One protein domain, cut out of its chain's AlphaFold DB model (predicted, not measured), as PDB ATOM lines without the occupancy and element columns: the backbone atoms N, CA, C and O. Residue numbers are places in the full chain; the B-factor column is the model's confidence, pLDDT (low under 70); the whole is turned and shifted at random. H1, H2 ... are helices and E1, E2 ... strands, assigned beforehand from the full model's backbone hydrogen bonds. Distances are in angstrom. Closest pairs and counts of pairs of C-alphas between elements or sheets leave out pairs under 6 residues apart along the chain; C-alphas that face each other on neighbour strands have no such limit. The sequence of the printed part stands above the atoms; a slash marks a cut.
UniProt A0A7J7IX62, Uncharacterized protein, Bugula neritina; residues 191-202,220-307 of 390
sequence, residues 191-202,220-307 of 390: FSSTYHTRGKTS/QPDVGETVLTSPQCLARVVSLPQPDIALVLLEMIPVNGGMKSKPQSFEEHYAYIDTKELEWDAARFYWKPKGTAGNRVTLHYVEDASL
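AT A GLANCE: This is residues 191 to 202 and 220 to 307 of the 390 residues of an uncharacterized protein of Bugula neritina (UniProt A0A7J7IX62). A five-stranded sheet, E1, E2, E3, E6 and E9, is strongly twisted and curled like part of a barrel, and the hairpin E7 and E8 extends the curl with E8 beside E1. A smaller hairpin, E4 and E5, turns off from the end of E3, while the short helix H3 only grazes the large sheet just after E9, and the short helix H1 lies off the sheet, before the cut. The 100 printed residues run H1 E1 E2 E3 E4 E5 H2 E6 E7 E8 E9 H3, three helices and nine strands, of mixed class. The large sheet has the order E1 - E2 - E3 - E6 - E9, all antiparallel. The whole is compact, with a radius of gyration of the C-alphas of 13.1 A and spans of 36 by 31 by 23 A.

IN THESE COORDINATES: Find C-alpha 191 at (54.471, 103.815, -6.486); from there H1 runs to residue 196, 9.4 A. Past the cut, E1 holds residues 226 to 230, 12.2 A. E2, residues 233 to 242, starts at C-alpha 233 at (65.200, 97.346, -17.751), covers 23.3 A and bends by 68 degrees at residue 239. E3, residues 245 to 250, covers 15.3 A and runs on into E4, residues 253 to 255, 6.4 A, across a break of 2 residues at 87 degrees. Next come E5, residues 258 to 260, 6.9 A, H2, residues 266 to 269, 6.0 A, and E6, residues 270 to 274, 13.7 A. Then follow E7, residues 278 to 281, 9.5 A, E8, residues 286 to 289, 10.3 A, and E9, residues 299 to 301, 6.2 A. H3, residues 302 to 307, ends at C-alpha 307 at (88.792, 105.745, -26.461), 10.3 A from its first C-alpha.

HOW THE PARTS SIT: Start at E1, E2 and E3, a meander, each strand the antiparallel neighbour of the one before: look for N 227 and O 235 at 2.8 A, and N 236 and O 249 at 2.9 A. E3 and E6 are antiparallel neighbours, with N 246 and O 273 within hydrogen-bond range at 2.9 A, and E6 and the edge strand E9 are antiparallel neighbours too, with N 272 and O 300 within hydrogen-bond range at 3.0 A. At the other edge strand, E1, the closest C-alphas to E8 are those of Val 227 and Trp 287, 4.5 A. In the hairpin E7 and E8, N 279 and O 288 are 2.8 A apart; in the hairpin E4 and E5, N 258 and O 255 are 2.8 A apart. H2 only grazes the large sheet with residues 267 to 269, and H3 only grazes it with residues 302 to 305. H2 and H3 are close but not clearly touching, the C-alphas of Glu 267 and Val 302 being closest at 7.9 A. H1 is not on the sheet and is apart from E8, for instance. O i to N i+4 pairs are within hydrogen-bond range in 1 of 2 for H1 and 0 of 2 for H3, which has 2 of 3 O i to N i+3 pairs within range; H2 is too short for an i+4 pair.

THE WHOLE: The C-alphas of Phe 191 and Ser 306 are the two farthest apart, 40.2 A. Residues 203 to 219 are not printed; across this cut C-alphas 202 and 220 are 23.0 A apart. Of the links that are printed whole, that from E8 to E9, with 9 residues, is short and the others are tight. The mean pLDDT of the printed part is 70.9, with residues 191 to 202, 254 to 264 and 291 to 307 under 70.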
ATOM      1  N   PHE A 191      53.873 103.344  -7.733       65.06
ATOM      2  CA  PHE A 191      54.471 103.815  -6.486       65.06
ATOM      3  C   PHE A 191      55.953 103.413  -6.406       65.06
ATOM      4  O   PHE A 191      56.813 104.264  -6.190       65.06
ATOM      5  N   SER A 192      56.267 102.135  -6.649       63.34
ATOM      6  CA  SER A 192      57.631 101.597  -6.542       63.34
ATOM      7  C   SER A 192      58.597 102.185  -7.573       63.34
ATOM      8  O   SER A 192      59.747 102.455  -7.226       63.34
ATOM      9  N   SER A 193      58.148 102.453  -8.806       62.44
ATOM     10  CA  SER A 193      59.002 103.037  -9.850       62.44
ATOM     11  C   SER A 193      59.592 104.389  -9.437       62.44
ATOM     12  O   SER A 193      60.753 104.649  -9.736       62.44
ATOM     13  N   THR A 194      58.864 105.207  -8.661       63.25
ATOM     14  CA  THR A 194      59.371 106.496  -8.145       63.25
ATOM     15  C   THR A 194      60.491 106.372  -7.106       63.25
ATOM     16  O   THR A 194      61.203 107.347  -6.855       63.25
ATOM     17  N   TYR A 195      60.662 105.194  -6.500       67.44
ATOM     18  CA  TYR A 195      61.805 104.888  -5.638       67.44
ATOM     19  C   TYR A 195      62.961 104.323  -6.468       67.44
ATOM     20  O   TYR A 195      64.095 104.773  -6.300       67.44
ATOM     21  N   HIS A 196      62.676 103.446  -7.437       64.88
ATOM     22  CA  HIS A 196      63.681 102.890  -8.352       64.88
ATOM     23  C   HIS A 196      64.364 103.958  -9.220       64.88
ATOM     24  O   HIS A 196      65.587 103.951  -9.318       64.88
ATOM     25  N   THR A 197      63.628 104.951  -9.735       61.81
ATOM     26  CA  THR A 197      64.205 106.123 -10.434       61.81
ATOM     27  C   THR A 197      65.119 106.984  -9.559       61.81
ATOM     28  O   THR A 197      65.834 107.831 -10.081       61.81
ATOM     29  N   ARG A 198      65.094 106.797  -8.235       60.88
ATOM     30  CA  ARG A 198      65.917 107.519  -7.255       60.88
ATOM     31  C   ARG A 198      66.993 106.631  -6.613       60.88
ATOM     32  O   ARG A 198      67.573 107.038  -5.610       60.88
ATOM     33  N   GLY A 199      67.199 105.407  -7.115       54.47
ATOM     34  CA  GLY A 199      68.102 104.405  -6.525       54.47
ATOM     35  C   GLY A 199      67.653 103.857  -5.159       54.47
ATOM     36  O   GLY A 199      68.410 103.167  -4.480       54.47
ATOM     37  N   LYS A 200      66.423 104.157  -4.716       59.06
ATOM     38  CA  LYS A 200      65.918 103.795  -3.383       59.06
ATOM     39  C   LYS A 200      65.041 102.549  -3.436       59.06
ATOM     40  O   LYS A 200      64.288 102.324  -4.382       59.06
ATOM     41  N   THR A 201      65.103 101.745  -2.381       62.31
ATOM     42  CA  THR A 201      64.146 100.663  -2.134       62.31
ATOM     43  C   THR A 201      62.784 101.241  -1.736       62.31
ATOM     44  O   THR A 201      62.689 102.262  -1.053       62.31
ATOM     45  N   SER A 202      61.703 100.614  -2.203       64.81
ATOM     46  CA  SER A 202      60.329 101.072  -1.953       64.81
ATOM     47  C   SER A 202      59.923 100.841  -0.484       64.81
ATOM     48  O   SER A 202      60.022  99.700  -0.025       64.81
ATOM     49  N   GLN A 220      80.117  90.161  -4.249       79.50
ATOM     50  CA  GLN A 220      80.496  90.541  -5.611       79.50
ATOM     51  C   GLN A 220      79.462  89.974  -6.596       79.50
ATOM     52  O   GLN A 220      78.849  88.945  -6.283       79.50
ATOM     53  N   PRO A 221      79.206  90.637  -7.737       81.12
ATOM     54  CA  PRO A 221      78.344  90.086  -8.776       81.12
ATOM     55  C   PRO A 221      78.955  88.809  -9.341       81.12
ATOM     56  O   PRO A 221      80.157  88.760  -9.580       81.12
ATOM     57  N   ASP A 222      78.115  87.799  -9.550       85.62
ATOM     58  CA  ASP A 222      78.500  86.528 -10.164       85.62
ATOM     59  C   ASP A 222      77.882  86.389 -11.568       85.62
ATOM     60  O   ASP A 222      76.930  87.091 -11.935       85.62
ATOM     61  N   VAL A 223      78.432  85.489 -12.380       86.38
ATOM     62  CA  VAL A 223      77.963  85.237 -13.742       86.38
ATOM     63  C   VAL A 223      76.551  84.654 -13.718       86.38
ATOM     64  O   VAL A 223      76.227  83.724 -12.983       86.38
ATOM     65  N   GLY A 224      75.683  85.204 -14.563       83.12
ATOM     66  CA  GLY A 224      74.285  84.813 -14.670       83.12
ATOM     67  C   GLY A 224      73.336  85.537 -13.713       83.12
ATOM     68  O   GLY A 224      72.129  85.318 -13.844       83.12
ATOM     69  N   GLU A 225      73.825  86.397 -12.813       87.56
ATOM     70  CA  GLU A 225      72.984  87.215 -11.929       87.56
ATOM     71  C   GLU A 225      72.338  88.408 -12.651       87.56
ATOM     72  O   GLU A 225      72.824  88.885 -13.680       87.56
ATOM     73  N   THR A 226      71.227  88.908 -12.103       88.31
ATOM     74  CA  THR A 226      70.430  89.986 -12.709       88.31
ATOM     75  C   THR A 226      70.830  91.364 -12.174       88.31
ATOM     76  O   THR A 226      70.995  91.545 -10.966       88.31
ATOM     77  N   VAL A 227      70.927  92.357 -13.058       86.81
ATOM     78  CA  VAL A 227      71.279  93.757 -12.775       86.81
ATOM     79  C   VAL A 227      70.169  94.688 -13.271       86.81
ATOM     80  O   VAL A 227      69.697  94.560 -14.396       86.81
ATOM     81  N   LEU A 228      69.751  95.646 -12.449       84.56
ATOM     82  CA  LEU A 228      68.793  96.695 -12.796       84.56
ATOM     83  C   LEU A 228      69.535  97.874 -13.438       84.56
ATOM     84  O   LEU A 228      70.166  98.663 -12.736       84.56
ATOM     85  N   THR A 229      69.449  98.005 -14.762       76.75
ATOM     86  CA  THR A 229      70.149  99.057 -15.525       76.75
ATOM     87  C   THR A 229      69.306 100.316 -15.698       76.75
ATOM     88  O   THR A 229      69.836 101.415 -15.834       76.75
ATOM     89  N   SER A 230      67.979 100.195 -15.652       70.31
ATOM     90  CA  SER A 230      67.066 101.339 -15.668       70.31
ATOM     91  C   SER A 230      65.789 101.028 -14.873       70.31
ATOM     92  O   SER A 230      65.567  99.876 -14.505       70.31
ATOM     93  N   PRO A 231      64.899 102.008 -14.617       70.00
ATOM     94  CA  PRO A 231      63.664 101.795 -13.852       70.00
ATOM     95  C   PRO A 231      62.718 100.715 -14.404       70.00
ATOM     96  O   PRO A 231      61.775 100.338 -13.708       70.00
ATOM     97  N   GLN A 232      62.926 100.275 -15.652       70.88
ATOM     98  CA  GLN A 232      62.127  99.267 -16.355       70.88
ATOM     99  C   GLN A 232      62.983  98.263 -17.160       70.88
ATOM    100  O   GLN A 232      62.416  97.479 -17.913       70.88
ATOM    101  N   CYS A 233      64.318  98.276 -17.035       74.81
ATOM    102  CA  CYS A 233      65.200  97.346 -17.751       74.81
ATOM    103  C   CYS A 233      66.043  96.526 -16.776       74.81
ATOM    104  O   CYS A 233      66.727  97.075 -15.905       74.81
ATOM    105  N   LEU A 234      65.985  95.209 -16.956       83.12
ATOM    106  CA  LEU A 234      66.881  94.250 -16.338       83.12
ATOM    107  C   LEU A 234      67.912  93.790 -17.376       83.12
ATOM    108  O   LEU A 234      67.662  93.755 -18.581       83.12
ATOM    109  N   ALA A 235      69.087  93.443 -16.879       86.00
ATOM    110  CA  ALA A 235      70.184  92.874 -17.633       86.00
ATOM    111  C   ALA A 235      70.734  91.661 -16.883       86.00
ATOM    112  O   ALA A 235      70.504  91.514 -15.682       86.00
ATOM    113  N   ARG A 236      71.486  90.801 -17.565       89.19
ATOM    114  CA  ARG A 236      72.115  89.621 -16.962       89.19
ATOM    115  C   ARG A 236      73.628  89.691 -17.106       89.19
ATOM    116  O   ARG A 236      74.104  89.950 -18.205       89.19
ATOM    117  N   VAL A 237      74.378  89.438 -16.036       89.00
ATOM    118  CA  VAL A 237      75.845  89.329 -16.100       89.00
ATOM    119  C   VAL A 237      76.214  88.142 -16.989       89.00
ATOM    120  O   VAL A 237      75.810  87.013 -16.713       89.00
ATOM    121  N   VAL A 238      76.967  88.392 -18.059       87.81
ATOM    122  CA  VAL A 238      77.455  87.368 -19.000       87.81
ATOM    123  C   VAL A 238      78.882  86.962 -18.659       87.81
ATOM    124  O   VAL A 238      79.214  85.782 -18.699       87.81
ATOM    125  N   SER A 239      79.725  87.931 -18.306       88.31
ATOM    126  CA  SER A 239      81.105  87.689 -17.895       88.31
ATOM    127  C   SER A 239      81.622  88.805 -16.989       88.31
ATOM    128  O   SER A 239      81.069  89.905 -16.931       88.31
ATOM    129  N   LEU A 240      82.697  88.499 -16.267       86.94
ATOM    130  CA  LEU A 240      83.402  89.408 -15.368       86.94
ATOM    131  C   LEU A 240      84.845  89.550 -15.880       86.94
ATOM    132  O   LEU A 240      85.731  88.845 -15.397       86.94
ATOM    133  N   PRO A 241      85.098  90.379 -16.915       80.69
ATOM    134  CA  PRO A 241      86.444  90.569 -17.464       80.69
ATOM    135  C   PRO A 241      87.436  91.153 -16.447       80.69
ATOM    136  O   PRO A 241      88.640  90.952 -16.580       80.69
ATOM    137  N   GLN A 242      86.943  91.876 -15.437       80.62
ATOM    138  CA  GLN A 242      87.717  92.415 -14.317       80.62
ATOM    139  C   GLN A 242      86.882  92.303 -13.029       80.62
ATOM    140  O   GLN A 242      85.655  92.300 -13.116       80.62
ATOM    141  N   PRO A 243      87.489  92.273 -11.825       77.62
ATOM    142  CA  PRO A 243      86.728  92.248 -10.565       77.62
ATOM    143  C   PRO A 243      85.802  93.467 -10.396       77.62
ATOM    144  O   PRO A 243      84.763  93.382  -9.741       77.62
ATOM    145  N   ASP A 244      86.168  94.583 -11.029       81.25
ATOM    146  CA  ASP A 244      85.451  95.854 -10.966       81.25
ATOM    147  C   ASP A 244      84.514  96.099 -12.167       81.25
ATOM    148  O   ASP A 244      83.745  97.053 -12.141       81.25
ATOM    149  N   ILE A 245      84.546  95.271 -13.223       83.75
ATOM    150  CA  ILE A 245      83.765  95.498 -14.455       83.75
ATOM    151  C   ILE A 245      83.025  94.224 -14.860       83.75
ATOM    152  O   ILE A 245      83.641  93.189 -15.117       83.75
ATOM    153  N   ALA A 246      81.704  94.328 -14.999       85.88
ATOM    154  CA  ALA A 246      80.839  93.273 -15.512       85.88
ATOM    155  C   ALA A 246      80.387  93.576 -16.947       85.88
ATOM    156  O   ALA A 246      79.949  94.689 -17.242       85.88
ATOM    157  N   LEU A 247      80.429  92.571 -17.823       86.75
ATOM    158  CA  LEU A 247      79.720  92.590 -19.101       86.75
ATOM    159  C   LEU A 247      78.294  92.087 -18.869       86.75
ATOM    160  O   LEU A 247      78.101  90.972 -18.373       86.75
ATOM    161  N   VAL A 248      77.296  92.884 -19.245       88.25
ATOM    162  CA  VAL A 248      75.879  92.526 -19.114       88.25
ATOM    163  C   VAL A 248      75.176  92.445 -20.465       88.25
ATOM    164  O   VAL A 248      75.448  93.230 -21.370       88.25
ATOM    165  N   LEU A 249      74.232  91.509 -20.567       88.00
ATOM    166  CA  LEU A 249      73.264  91.397 -21.654       88.00
ATOM    167  C   LEU A 249      71.981  92.135 -21.259       88.00
ATOM    168  O   LEU A 249      71.309  91.736 -20.306       88.00
ATOM    169  N   LEU A 250      71.650  93.200 -21.982       85.12
ATOM    170  CA  LEU A 250      70.443  94.011 -21.827       85.12
ATOM    171  C   LEU A 250      69.237  93.306 -22.465       85.12
ATOM    172  O   LEU A 250      69.303  92.906 -23.625       85.12
ATOM    173  N   GLU A 251      68.103  93.217 -21.764       78.25
ATOM    174  CA  GLU A 251      66.854  92.709 -22.361       78.25
ATOM    175  C   GLU A 251      66.221  93.731 -23.330       78.25
ATOM    176  O   GLU A 251      65.644  93.362 -24.352       78.25
ATOM    177  N   MET A 252      66.381  95.029 -23.047       72.88
ATOM    178  CA  MET A 252      65.947  96.134 -23.910       72.88
ATOM    179  C   MET A 252      67.042  97.191 -24.048       72.88
ATOM    180  O   MET A 252      67.649  97.602 -23.055       72.88
ATOM    181  N   ILE A 253      67.240  97.681 -25.272       72.12
ATOM    182  CA  ILE A 253      68.294  98.647 -25.601       72.12
ATOM    183  C   ILE A 253      67.784 100.078 -25.344       72.12
ATOM    184  O   ILE A 253      66.748 100.464 -25.909       72.12
ATOM    185  N   PRO A 254      68.468 100.891 -24.515       65.56
ATOM    186  CA  PRO A 254      68.140 102.304 -24.337       65.56
ATOM    187  C   PRO A 254      68.529 103.107 -25.584       65.56
ATOM    188  O   PRO A 254      69.670 103.043 -26.027       65.56
ATOM    189  N   VAL A 255      67.618 103.918 -26.128       63.62
ATOM    190  CA  VAL A 255      67.911 104.797 -27.275       63.62
ATOM    191  C   VAL A 255      67.320 106.180 -27.032       63.62
ATOM    192  O   VAL A 255      66.104 106.336 -27.068       63.62
ATOM    193  N   ASN A 256      68.179 107.178 -26.784       55.78
ATOM    194  CA  ASN A 256      67.858 108.615 -26.710       55.78
ATOM    195  C   ASN A 256      66.484 108.959 -26.092       55.78
ATOM    196  O   ASN A 256      65.657 109.635 -26.698       55.78
ATOM    197  N   GLY A 257      66.242 108.488 -24.863       55.53
ATOM    198  CA  GLY A 257      65.012 108.760 -24.103       55.53
ATOM    199  C   GLY A 257      63.866 107.757 -24.307       55.53
ATOM    200  O   GLY A 257      62.843 107.879 -23.638       55.53
ATOM    201  N   GLY A 258      64.038 106.755 -25.172       57.59
ATOM    202  CA  GLY A 258      63.123 105.628 -25.370       57.59
ATOM    203  C   GLY A 258      63.806 104.261 -25.217       57.59
ATOM    204  O   GLY A 258      64.983 104.160 -24.868       57.59
ATOM    205  N   MET A 259      63.049 103.196 -25.488       65.81
ATOM    206  CA  MET A 259      63.509 101.802 -25.459       65.81
ATOM    207  C   MET A 259      63.216 101.128 -26.802       65.81
ATOM    208  O   MET A 259      62.093 101.224 -27.299       65.81
ATOM    209  N   LYS A 260      64.196 100.418 -27.371       68.25
ATOM    210  CA  LYS A 260      63.985  99.515 -28.512       68.25
ATOM    211  C   LYS A 260      63.895  98.068 -28.020       68.25
ATOM    212  O   LYS A 260      64.768  97.600 -27.292       68.25
ATOM    213  N   SER A 261      62.858  97.356 -28.464       60.81
ATOM    214  CA  SER A 261      62.656  95.915 -28.227       60.81
ATOM    215  C   SER A 261      63.150  95.024 -29.373       60.81
ATOM    216  O   SER A 261      63.063  93.802 -29.286       60.81
ATOM    217  N   LYS A 262      63.638  95.626 -30.465       62.56
ATOM    218  CA  LYS A 262      64.279  94.934 -31.587       62.56
ATOM    219  C   LYS A 262      65.607  95.639 -31.897       62.56
ATOM    220  O   LYS A 262      65.550  96.820 -32.254       62.56
ATOM    221  N   PRO A 263      66.761  94.968 -31.736       61.53
ATOM    222  CA  PRO A 263      68.058  95.511 -32.140       61.53
ATOM    223  C   PRO A 263      68.155  95.646 -33.663       61.53
ATOM    224  O   PRO A 263      67.391  95.004 -34.391       61.53
ATOM    225  N   GLN A 264      69.134  96.414 -34.148       64.88
ATOM    226  CA  GLN A 264      69.619  96.254 -35.528       64.88
ATOM    227  C   GLN A 264      70.788  95.258 -35.612       64.88
ATOM    228  O   GLN A 264      70.919  94.569 -36.622       64.88
ATOM    229  N   SER A 265      71.567  95.105 -34.538       71.75
ATOM    230  CA  SER A 265      72.675  94.157 -34.402       71.75
ATOM    231  C   SER A 265      72.683  93.464 -33.031       71.75
ATOM    232  O   SER A 265      72.272  94.025 -32.018       71.75
ATOM    233  N   PHE A 266      73.180  92.225 -32.968       72.38
ATOM    234  CA  PHE A 266      73.265  91.476 -31.704       72.38
ATOM    235  C   PHE A 266      74.248  92.093 -30.692       72.38
ATOM    236  O   PHE A 266      74.150  91.807 -29.500       72.38
ATOM    237  N   GLU A 267      75.171  92.940 -31.150       74.25
ATOM    238  CA  GLU A 267      76.196  93.584 -30.325       74.25
ATOM    239  C   GLU A 267      75.624  94.727 -29.466       74.25
ATOM    240  O   GLU A 267      76.060  94.903 -28.331       74.25
ATOM    241  N   GLU A 268      74.563  95.410 -29.926       73.88
ATOM    242  CA  GLU A 268      73.850  96.469 -29.177       73.88
ATOM    243  C   GLU A 268      73.292  96.007 -27.816       73.88
ATOM    244  O   GLU A 268      73.018  96.829 -26.941       73.88
ATOM    245  N   HIS A 269      73.103  94.697 -27.621       79.12
ATOM    246  CA  HIS A 269      72.624  94.140 -26.357       79.12
ATOM    247  C   HIS A 269      73.708  94.035 -25.274       79.12
ATOM    248  O   HIS A 269      73.365  93.783 -24.119       79.12
ATOM    249  N   TYR A 270      74.989  94.215 -25.605       84.75
ATOM    250  CA  TYR A 270      76.090  94.075 -24.653       84.75
ATOM    251  C   TYR A 270      76.576  95.440 -24.158       84.75
ATOM    252  O   TYR A 270      76.898  96.330 -24.943       84.75
ATOM    253  N   ALA A 271      76.666  95.594 -22.838       82.62
ATOM    254  CA  ALA A 271      77.191  96.800 -22.202       82.62
ATOM    255  C   ALA A 271      78.103  96.451 -21.023       82.62
ATOM    256  O   ALA A 271      77.886  95.453 -20.333       82.62
ATOM    257  N   TYR A 272      79.099  97.296 -20.765       85.38
ATOM    258  CA  TYR A 272      79.937  97.197 -19.571       85.38
ATOM    259  C   TYR A 272      79.371  98.059 -18.438       85.38
ATOM    260  O   TYR A 272      78.913  99.177 -18.680       85.38
ATOM    261  N   ILE A 273      79.420  97.537 -17.209       84.19
ATOM    262  CA  ILE A 273      78.990  98.209 -15.973       84.19
ATOM    263  C   ILE A 273      80.091  98.103 -14.914       84.19
ATOM    264  O   ILE A 273      80.620  97.015 -14.677       84.19
ATOM    265  N   ASP A 274      80.382  99.216 -14.234       84.38
ATOM    266  CA  ASP A 274      81.234  99.235 -13.036       84.38
ATOM    267  C   ASP A 274      80.495  98.604 -11.840       84.38
ATOM    268  O   ASP A 274      79.421  99.047 -11.418       84.38
ATOM    269  N   THR A 275      81.075  97.545 -11.275       81.50
ATOM    270  CA  THR A 275      80.504  96.789 -10.156       81.50
ATOM    271  C   THR A 275      80.612  97.539  -8.824       81.50
ATOM    272  O   THR A 275      79.799  97.304  -7.923       81.50
ATOM    273  N   LYS A 276      81.536  98.503  -8.690       80.12
ATOM    274  CA  LYS A 276      81.683  99.355  -7.495       80.12
ATOM    275  C   LYS A 276      80.471 100.243  -7.275       80.12
ATOM    276  O   LYS A 276      80.142 100.536  -6.122       80.12
ATOM    277  N   GLU A 277      79.776 100.635  -8.338       78.31
ATOM    278  CA  GLU A 277      78.555 101.440  -8.250       78.31
ATOM    279  C   GLU A 277      77.300 100.608  -7.935       78.31
ATOM    280  O   GLU A 277      76.250 101.178  -7.634       78.31
ATOM    281  N   LEU A 278      77.393  99.273  -7.911       79.62
ATOM    282  CA  LEU A 278      76.267  98.381  -7.628       79.62
ATOM    283  C   LEU A 278      76.135  98.020  -6.136       79.62
ATOM    284  O   LEU A 278      77.107  97.910  -5.388       79.62
ATOM    285  N   GLU A 279      74.898  97.806  -5.696       85.06
ATOM    286  CA  GLU A 279      74.498  97.257  -4.399       85.06
ATOM    287  C   GLU A 279      73.566  96.056  -4.629       85.06
ATOM    288  O   GLU A 279      72.670  96.105  -5.473       85.06
ATOM    289  N   TRP A 280      73.750  94.981  -3.864       83.94
ATOM    290  CA  TRP A 280      72.881  93.805  -3.916       83.94
ATOM    291  C   TRP A 280      71.564  94.042  -3.161       83.94
ATOM    292  O   TRP A 280      71.568  94.194  -1.938       83.94
ATOM    293  N   ASP A 281      70.423  94.013  -3.855       80.75
ATOM    294  CA  ASP A 281      69.104  94.015  -3.214       80.75
ATOM    295  C   ASP A 281      68.704  92.587  -2.811       80.75
ATOM    296  O   ASP A 281      68.039  91.849  -3.545       80.75
ATOM    297  N   ALA A 282      69.092  92.201  -1.595       76.19
ATOM    298  CA  ALA A 282      68.785  90.891  -1.025       76.19
ATOM    299  C   ALA A 282      67.278  90.598  -0.868       76.19
ATOM    300  O   ALA A 282      66.920  89.442  -0.661       76.19
ATOM    301  N   ALA A 283      66.393  91.601  -0.955       71.88
ATOM    302  CA  ALA A 283      64.946  91.385  -0.892       71.88
ATOM    303  C   ALA A 283      64.338  91.003  -2.252       71.88
ATOM    304  O   ALA A 283      63.199  90.536  -2.299       71.88
ATOM    305  N   ARG A 284      65.063  91.238  -3.355       72.81
ATOM    306  CA  ARG A 284      64.569  91.053  -4.730       72.81
ATOM    307  C   ARG A 284      65.520  90.285  -5.652       72.81
ATOM    308  O   ARG A 284      65.175  90.065  -6.808       72.81
ATOM    309  N   PHE A 285      66.670  89.852  -5.134       80.88
ATOM    310  CA  PHE A 285      67.656  89.011  -5.820       80.88
ATOM    311  C   PHE A 285      68.225  89.624  -7.113       80.88
ATOM    312  O   PHE A 285      68.484  88.915  -8.082       80.88
ATOM    313  N   TYR A 286      68.446  90.944  -7.120       85.06
ATOM    314  CA  TYR A 286      69.131  91.642  -8.211       85.06
ATOM    315  C   TYR A 286      70.109  92.709  -7.704       85.06
ATOM    316  O   TYR A 286      69.971  93.246  -6.602       85.06
ATOM    317  N   TRP A 287      71.080  93.059  -8.544       83.69
ATOM    318  CA  TRP A 287      71.958  94.213  -8.364       83.69
ATOM    319  C   TRP A 287      71.258  95.501  -8.788       83.69
ATOM    320  O   TRP A 287      70.572  95.530  -9.803       83.69
ATOM    321  N   LYS A 288      71.443  96.586  -8.039       82.50
ATOM    322  CA  LYS A 288      70.925  97.927  -8.352       82.50
ATOM    323  C   LYS A 288      72.041  98.968  -8.219       82.50
ATOM    324  O   LYS A 288      72.939  98.758  -7.408       82.50
ATOM    325  N   PRO A 289      71.992 100.104  -8.930       79.94
ATOM    326  CA  PRO A 289      72.929 101.196  -8.689       79.94
ATOM    327  C   PRO A 289      72.724 101.801  -7.289       79.94
ATOM    328  O   PRO A 289      71.589 101.995  -6.842       79.94
ATOM    329  N   LYS A 290      73.828 102.136  -6.610       71.06
ATOM    330  CA  LYS A 290      73.873 102.785  -5.281       71.06
ATOM    331  C   LYS A 290      73.238 104.182  -5.265       71.06
ATOM    332  O   LYS A 290      72.862 104.685  -4.209       71.06
ATOM    333  N   GLY A 291      73.086 104.802  -6.432       60.03
ATOM    334  CA  GLY A 291      72.363 106.049  -6.636       60.03
ATOM    335  C   GLY A 291      72.307 106.414  -8.117       60.03
ATOM    336  O   GLY A 291      72.959 105.788  -8.944       60.03
ATOM    337  N   THR A 292      71.532 107.440  -8.459       52.25
ATOM    338  CA  THR A 292      71.540 108.036  -9.803       52.25
ATOM    339  C   THR A 292      72.421 109.282  -9.804       52.25
ATOM    340  O   THR A 292      71.943 110.373  -9.472       52.25
ATOM    341  N   ALA A 293      73.694 109.138 -10.182       40.53
ATOM    342  CA  ALA A 293      74.462 110.272 -10.692       40.53
ATOM    343  C   ALA A 293      73.810 110.748 -12.010       40.53
ATOM    344  O   ALA A 293      73.240 109.951 -12.754       40.53
ATOM    345  N   GLY A 294      73.775 112.061 -12.251       36.72
ATOM    346  CA  GLY A 294      72.844 112.658 -13.219       36.72
ATOM    347  C   GLY A 294      72.983 112.137 -14.657       36.72
ATOM    348  O   GLY A 294      74.053 112.242 -15.245       36.72
ATOM    349  N   ASN A 295      71.878 111.638 -15.229       39.94
ATOM    350  CA  ASN A 295      71.660 111.230 -16.633       39.94
ATOM    351  C   ASN A 295      72.650 110.247 -17.294       39.94
ATOM    352  O   ASN A 295      72.372 109.788 -18.399       39.94
ATOM    353  N   ARG A 296      73.738 109.859 -16.631       43.50
ATOM    354  CA  ARG A 296      74.585 108.729 -17.013       43.50
ATOM    355  C   ARG A 296      74.299 107.570 -16.072       43.50
ATOM    356  O   ARG A 296      74.792 107.538 -14.951       43.50
ATOM    357  N   VAL A 297      73.510 106.610 -16.552       48.66
ATOM    358  CA  VAL A 297      73.707 105.227 -16.104       48.66
ATOM    359  C   VAL A 297      75.115 104.838 -16.558       48.66
ATOM    360  O   VAL A 297      75.509 105.202 -17.666       48.66
ATOM    361  N   THR A 298      75.854 104.118 -15.721       51.12
ATOM    362  CA  THR A 298      77.252 103.680 -15.895       51.12
ATOM    363  C   THR A 298      77.420 102.594 -16.974       51.12
ATOM    364  O   THR A 298      78.181 101.646 -16.815       51.12
ATOM    365  N   LEU A 299      76.658 102.712 -18.066       52.72
ATOM    366  CA  LEU A 299      76.691 101.852 -19.240       52.72
ATOM    367  C   LEU A 299      77.716 102.412 -20.220       52.72
ATOM    368  O   LEU A 299      77.476 103.443 -20.851       52.72
ATOM    369  N   HIS A 300      78.837 101.716 -20.362       51.94
ATOM    370  CA  HIS A 300      79.766 101.946 -21.461       51.94
ATOM    371  C   HIS A 300      79.401 100.996 -22.603       51.94
ATOM    372  O   HIS A 300      79.461  99.772 -22.444       51.94
ATOM    373  N   TYR A 301      78.983 101.562 -23.736       53.25
ATOM    374  CA  TYR A 301      78.711 100.802 -24.954       53.25
ATOM    375  C   TYR A 301      80.025 100.409 -25.635       53.25
ATOM    376  O   TYR A 301      81.050 101.071 -25.471       53.25
ATOM    377  N   VAL A 302      79.997  99.322 -26.408       50.84
ATOM    378  CA  VAL A 302      81.198  98.752 -27.044       50.84
ATOM    379  C   VAL A 302      81.871  99.743 -28.011       50.84
ATOM    380  O   VAL A 302      83.096  99.764 -28.102       50.84
ATOM    381  N   GLU A 303      81.103 100.627 -28.653       47.09
ATOM    382  CA  GLU A 303      81.613 101.657 -29.574       47.09
ATOM    383  C   GLU A 303      82.519 102.701 -28.875       47.09
ATOM    384  O   GLU A 303      83.551 103.106 -29.425       47.09
ATOM    385  N   ASP A 304      82.213 103.064 -27.621       42.09
ATOM    386  CA  ASP A 304      82.994 104.023 -26.816       42.09
ATOM    387  C   ASP A 304      84.325 103.436 -26.300       42.09
ATOM    388  O   ASP A 304      85.235 104.179 -25.916       42.09
ATOM    389  N   ALA A 305      84.479 102.105 -26.289       40.66
ATOM    390  CA  ALA A 305      85.661 101.433 -25.736       40.66
ATOM    391  C   ALA A 305      86.957 101.748 -26.511       40.66
ATOM    392  O   ALA A 305      88.052 101.661 -25.954       40.66
ATOM    393  N   SER A 306      86.837 102.185 -27.770       38.81
ATOM    394  CA  SER A 306      87.955 102.629 -28.612       38.81
ATOM    395  C   SER A 306      88.754 103.806 -28.020       38.81
ATOM    396  O   SER A 306      89.935 103.964 -28.336       38.81
ATOM    397  N   LEU A 307      88.156 104.593 -27.115       40.66
ATOM    398  CA  LEU A 307      88.792 105.745 -26.461       40.66
ATOM    399  C   LEU A 307      89.577 105.401 -25.182       40.66
ATOM    400  O   LEU A 307      90.288 106.264 -24.664       40.66
TER     401      LEU A 307